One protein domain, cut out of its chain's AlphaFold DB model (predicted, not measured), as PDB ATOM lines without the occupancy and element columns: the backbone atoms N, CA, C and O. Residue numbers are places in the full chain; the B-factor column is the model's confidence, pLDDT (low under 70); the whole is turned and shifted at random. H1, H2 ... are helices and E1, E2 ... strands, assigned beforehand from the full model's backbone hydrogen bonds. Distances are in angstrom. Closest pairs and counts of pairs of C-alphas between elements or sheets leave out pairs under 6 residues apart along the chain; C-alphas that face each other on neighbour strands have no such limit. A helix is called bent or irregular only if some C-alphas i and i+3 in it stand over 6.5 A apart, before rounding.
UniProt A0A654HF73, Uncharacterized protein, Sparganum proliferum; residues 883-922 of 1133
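This is residues 883 to 922 of the 1133 residues of an uncharacterized protein of Sparganum proliferum (UniProt A0A654HF73). A long, twisted two-stranded hairpin, E1 and E2, makes the length of this model, and a short helix, H1, sits free beyond one end of it, turned across the hairpin's long axis. The loop that joins the strands is at the far end from H1, and the first residues, 883 to 886, lie at the same end of the hairpin as the start of E1. The printed part has 40 residues, with two named strands and then one named helix along the chain; the sheet has the order E1 - E2, antiparallel, and the class is mixed, helices and strands. The whole is extended, with a radius of gyration of the C-alphas of 15.7 A, and its C-alphas span 47 by 21 by 9 A, a rod.

Find C-alpha 887 at (23.246, 28.981, -27.410), where strand E1 begins; it covers residues 887 to 895 and is 25.9 A long from first to last C-alpha. Watch x fall along it to C-alpha 895 at (-0.444, 31.183, -37.685). Strand E2, residues 902 to 911, brings x back from C-alpha 902 at (0.798, 34.701, -35.288), and it measures 25.2 A from first to last C-alpha. Helix H1, residues 915 to 922, measures 10.2 A and ends at C-alpha 922 at (39.263, 29.908, -40.520).

Start with the sheet, where E1 and E2 are antiparallel neighbours and form a hairpin, with 154 degrees between their N-to-C directions. At one end, look at C-alphas 887 and 911, which face each other at 4.6 A; at the other, C-alphas 895 and 902 face each other at 4.4 A. Between the strands, N 888 and O 910 are within hydrogen-bond range at 2.9 A, and so are N 903 and O 894 at 2.8 A. At residue 908 you will find that E2 bends by 53 degrees. Going outward past Phe 911, a tight link of 3 residues takes you from E2 to H1. E1 and H1 are apart. In H1, which is not bent, every O i to N i+4 pair is within hydrogen-bond range.

Look for the two C-alphas farthest apart at Arg 898 and Arg 919, 47.9 A from each other. The first and last printed C-alphas, of Ile 883 and Arg 922, are 25.5 A apart. Residues 915 to 920, which belong to H1, stand free. The link from E1 to E2 is short, with 6 residues, and no link is long. The printed part has no cut. Its mean pLDDT is 90.5, and no printed residue is under 70.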
ATOM      1  N   ILE A 883      22.292  26.265 -22.063       81.44
ATOM      2  CA  ILE A 883      23.253  25.780 -21.057       81.44
ATOM      3  C   ILE A 883      24.570  26.571 -21.134       81.44
ATOM      4  O   ILE A 883      25.313  26.654 -20.156       81.44
ATOM      5  N   TYR A 884      24.852  27.168 -22.293       82.75
ATOM      6  CA  TYR A 884      26.061  27.936 -22.579       82.75
ATOM      7  C   TYR A 884      25.671  29.280 -23.204       82.75
ATOM      8  O   TYR A 884      24.765  29.324 -24.034       82.75
ATOM      9  N   GLY A 885      26.392  30.358 -22.878       86.38
ATOM     10  CA  GLY A 885      26.108  31.723 -23.365       86.38
ATOM     11  C   GLY A 885      26.259  31.949 -24.880       86.38
ATOM     12  O   GLY A 885      26.098  33.068 -25.350       86.38
ATOM     13  N   ASN A 886      26.579  30.906 -25.651       88.50
ATOM     14  CA  ASN A 886      26.594  30.912 -27.114       88.50
ATOM     15  C   ASN A 886      25.427  30.122 -27.748       88.50
ATOM     16  O   ASN A 886      25.399  29.964 -28.970       88.50
ATOM     17  N   GLN A 887      24.486  29.611 -26.947       90.38
ATOM     18  CA  GLN A 887      23.246  28.981 -27.410       90.38
ATOM     19  C   GLN A 887      22.088  29.984 -27.370       90.38
ATOM     20  O   GLN A 887      21.824  30.593 -26.337       90.38
ATOM     21  N   PHE A 888      21.347  30.087 -28.470       90.56
ATOM     22  CA  PHE A 888      20.171  30.947 -28.605       90.56
ATOM     23  C   PHE A 888      18.991  30.110 -29.104       90.56
ATOM     24  O   PHE A 888      19.157  29.309 -30.025       90.56
ATOM     25  N   ILE A 889      17.806  30.273 -28.517       91.94
ATOM     26  CA  ILE A 889      16.585  29.617 -29.008       91.94
ATOM     27  C   ILE A 889      16.069  30.429 -30.201       91.94
ATOM     28  O   ILE A 889      15.902  31.643 -30.098       91.94
ATOM     29  N   ARG A 890      15.826  29.771 -31.336       92.06
ATOM     30  CA  ARG A 890      15.195  30.378 -32.512       92.06
ATOM     31  C   ARG A 890      13.700  30.109 -32.477       92.06
ATOM     32  O   ARG A 890      13.271  28.955 -32.444       92.06
ATOM     33  N   TYR A 891      12.935  31.189 -32.526       91.31
ATOM     34  CA  TYR A 891      11.491  31.174 -32.684       91.31
ATOM     35  C   TYR A 891      11.147  31.378 -34.155       91.31
ATOM     36  O   TYR A 891      11.801  32.156 -34.845       91.31
ATOM     37  N   GLY A 892      10.153  30.633 -34.616       91.88
ATOM     38  CA  GLY A 892       9.483  30.822 -35.890       91.88
ATOM     39  C   GLY A 892       8.060  31.278 -35.653       91.88
ATOM     40  O   GLY A 892       7.501  31.087 -34.573       91.88
ATOM     41  N   GLU A 893       7.479  31.872 -36.675       91.44
ATOM     42  CA  GLU A 893       6.119  32.379 -36.639       91.44
ATOM     43  C   GLU A 893       5.198  31.374 -37.335       91.44
ATOM     44  O   GLU A 893       5.428  30.990 -38.481       91.44
ATOM     45  N   ARG A 894       4.184  30.895 -36.607       87.06
ATOM     46  CA  ARG A 894       3.131  30.012 -37.118       87.06
ATOM     47  C   ARG A 894       1.791  30.685 -36.858       87.06
ATOM     48  O   ARG A 894       1.506  31.050 -35.723       87.06
ATOM     49  N   LEU A 895       0.951  30.796 -37.882       87.94
ATOM     50  CA  LEU A 895      -0.444  31.183 -37.685       87.94
ATOM     51  C   LEU A 895      -1.153  30.091 -36.865       87.94
ATOM     52  O   LEU A 895      -1.151  28.923 -37.263       87.94
ATOM     53  N   ASN A 896      -1.730  30.440 -35.717       82.94
ATOM     54  CA  ASN A 896      -2.560  29.514 -34.954       82.94
ATOM     55  C   ASN A 896      -3.908  29.355 -35.687       82.94
ATOM     56  O   ASN A 896      -4.653  30.333 -35.796       82.94
ATOM     57  N   PRO A 897      -4.263  28.143 -36.164       81.50
ATOM     58  CA  PRO A 897      -5.454  27.936 -36.989       81.50
ATOM     59  C   PRO A 897      -6.777  28.167 -36.241       81.50
ATOM     60  O   PRO A 897      -7.813  28.276 -36.881       81.50
ATOM     61  N   ARG A 898      -6.764  28.248 -34.900       83.06
ATOM     62  CA  ARG A 898      -7.965  28.490 -34.079       83.06
ATOM     63  C   ARG A 898      -8.180  29.953 -33.694       83.06
ATOM     64  O   ARG A 898      -9.273  30.290 -33.257       83.06
ATOM     65  N   THR A 899      -7.157  30.800 -33.790       89.50
ATOM     66  CA  THR A 899      -7.240  32.220 -33.385       89.50
ATOM     67  C   THR A 899      -6.886  33.194 -34.504       89.50
ATOM     68  O   THR A 899      -7.096  34.390 -34.339       89.50
ATOM     69  N   GLY A 900      -6.304  32.720 -35.611       90.38
ATOM     70  CA  GLY A 900      -5.773  33.569 -36.681       90.38
ATOM     71  C   GLY A 900      -4.540  34.389 -36.279       90.38
ATOM     72  O   GLY A 900      -3.999  35.118 -37.104       90.38
ATOM     73  N   LEU A 901      -4.069  34.282 -35.032       90.00
ATOM     74  CA  LEU A 901      -2.937  35.054 -34.525       90.00
ATOM     75  C   LEU A 901      -1.605  34.370 -34.843       90.00
ATOM     76  O   LEU A 901      -1.489  33.144 -34.837       90.00
ATOM     77  N   VAL A 902      -0.572  35.179 -35.078       88.88
ATOM     78  CA  VAL A 902       0.798  34.701 -35.288       88.88
ATOM     79  C   VAL A 902       1.424  34.322 -33.942       88.88
ATOM     80  O   VAL A 902       1.779  35.182 -33.138       88.88
ATOM     81  N   GLU A 903       1.594  33.024 -33.698       91.12
ATOM     82  CA  GLU A 903       2.283  32.505 -32.519       91.12
ATOM     83  C   GLU A 903       3.771  32.268 -32.798       91.12
ATOM     84  O   GLU A 903       4.159  31.611 -33.769       91.12
ATOM     85  N   ARG A 904       4.627  32.760 -31.894       90.69
ATOM     86  CA  ARG A 904       6.074  32.513 -31.928       90.69
ATOM     87  C   ARG A 904       6.409  31.166 -31.293       90.69
ATOM     88  O   ARG A 904       6.711  31.077 -30.102       90.69
ATOM     89  N   LEU A 905       6.368  30.108 -32.101       91.12
ATOM     90  CA  LEU A 905       6.746  28.756 -31.697       91.12
ATOM     91  C   LEU A 905       8.261  28.530 -31.862       91.12
ATOM     92  O   LEU A 905       8.833  28.835 -32.908       91.12
ATOM     93  N   PRO A 906       8.957  27.977 -30.860       90.50
ATOM     94  CA  PRO A 906      10.392  27.721 -30.950       90.50
ATOM     95  C   PRO A 906      10.720  26.550 -31.895       90.50
ATOM     96  O   PRO A 906      10.403  25.401 -31.591       90.50
ATOM     97  N   ILE A 907      11.406  26.828 -33.011       92.12
ATOM     98  CA  ILE A 907      11.799  25.812 -34.009       92.12
ATOM     99  C   ILE A 907      13.067  25.063 -33.578       92.12
ATOM    100  O   ILE A 907      13.240  23.896 -33.915       92.12
ATOM    101  N   GLY A 908      14.000  25.703 -32.863       93.81
ATOM    102  CA  GLY A 908      15.284  25.061 -32.562       93.81
ATOM    103  C   GLY A 908      16.267  25.887 -31.745       93.81
ATOM    104  O   GLY A 908      15.947  26.959 -31.238       93.81
ATOM    105  N   TYR A 909      17.496  25.386 -31.649       93.31
ATOM    106  CA  TYR A 909      18.624  26.065 -31.014       93.31
ATOM    107  C   TYR A 909      19.661  26.461 -32.076       93.31
ATOM    108  O   TYR A 909      20.167  25.600 -32.793       93.31
ATOM    109  N   SER A 910      20.038  27.738 -32.155       93.19
ATOM    110  CA  SER A 910      21.211  28.190 -32.919       93.19
ATOM    111  C   SER A 910      22.415  28.406 -32.001       93.19
ATOM    112  O   SER A 910      22.334  29.144 -31.021       93.19
ATOM    113  N   PHE A 911      23.536  27.777 -32.336       93.00
ATOM    114  CA  PHE A 911      24.799  27.809 -31.605       93.00
ATOM    115  C   PHE A 911      25.772  28.744 -32.326       93.00
ATOM    116  O   PHE A 911      26.255  28.417 -33.414       93.00
ATOM    117  N   ARG A 912      26.104  29.890 -31.728       94.06
ATOM    118  CA  ARG A 912      27.172  30.765 -32.234       94.06
ATOM    119  C   ARG A 912      28.528  30.083 -31.975       94.06
ATOM    120  O   ARG A 912      28.751  29.617 -30.854       94.06
ATOM    121  N   PRO A 913      29.431  29.960 -32.963       92.50
ATOM    122  CA  PRO A 913      30.739  29.348 -32.737       92.50
ATOM    123  C   PRO A 913      31.552  30.179 -31.735       92.50
ATOM    124  O   PRO A 913      31.509  31.408 -31.755       92.50
ATOM    125  N   THR A 914      32.297  29.509 -30.855       94.06
ATOM    126  CA  THR A 914      33.267  30.169 -29.968       94.06
ATOM    127  C   THR A 914      34.497  30.603 -30.761       94.06
ATOM    128  O   THR A 914      34.807  30.004 -31.790       94.06
ATOM    129  N   ASP A 915      35.250  31.592 -30.276       93.25
ATOM    130  CA  ASP A 915      36.397  32.135 -31.017       93.25
ATOM    131  C   ASP A 915      37.434  31.084 -31.441       93.25
ATOM    132  O   ASP A 915      38.041  31.223 -32.500       93.25
ATOM    133  N   GLU A 916      37.663  30.021 -30.659       92.69
ATOM    134  CA  GLU A 916      38.595  28.962 -31.075       92.69
ATOM    135  C   GLU A 916      38.014  28.078 -32.186       92.69
ATOM    136  O   GLU A 916      38.749  27.682 -33.088       92.69
ATOM    137  N   GLU A 917      36.701  27.837 -32.205       91.69
ATOM    138  CA  GLU A 917      36.032  27.165 -33.326       91.69
ATOM    139  C   GLU A 917      36.000  28.076 -34.569       91.69
ATOM    140  O   GLU A 917      36.288  27.610 -35.670       91.69
ATOM    141  N   VAL A 918      35.804  29.393 -34.410       94.88
ATOM    142  CA  VAL A 918      35.982  30.393 -35.485       94.88
ATOM    143  C   VAL A 918      37.415  30.346 -36.035       94.88
ATOM    144  O   VAL A 918      37.611  30.229 -37.247       94.88
ATOM    145  N   ARG A 919      38.446  30.351 -35.176       94.44
ATOM    146  CA  ARG A 919      39.858  30.206 -35.591       94.44
ATOM    147  C   ARG A 919      40.100  28.869 -36.297       94.44
ATOM    148  O   ARG A 919      40.771  28.845 -37.329       94.44
ATOM    149  N   ARG A 920      39.545  27.764 -35.795       94.00
ATOM    150  CA  ARG A 920      39.657  26.419 -36.383       94.00
ATOM    151  C   ARG A 920      39.023  26.349 -37.774       94.00
ATOM    152  O   ARG A 920      39.687  25.905 -38.709       94.00
ATOM    153  N   ARG A 921      37.799  26.851 -37.944       93.94
ATOM    154  CA  ARG A 921      37.124  26.967 -39.248       93.94
ATOM    155  C   ARG A 921      37.893  27.869 -40.203       93.94
ATOM    156  O   ARG A 921      38.088  27.502 -41.357       93.94
ATOM    157  N   ARG A 922      38.424  28.999 -39.723       93.88
ATOM    158  CA  ARG A 922      39.263  29.908 -40.520       93.88
ATOM    159  C   ARG A 922      40.561  29.228 -40.987       93.88
ATOM    160  O   ARG A 922      40.919  29.377 -42.153       93.88
TER     161      ARG A 922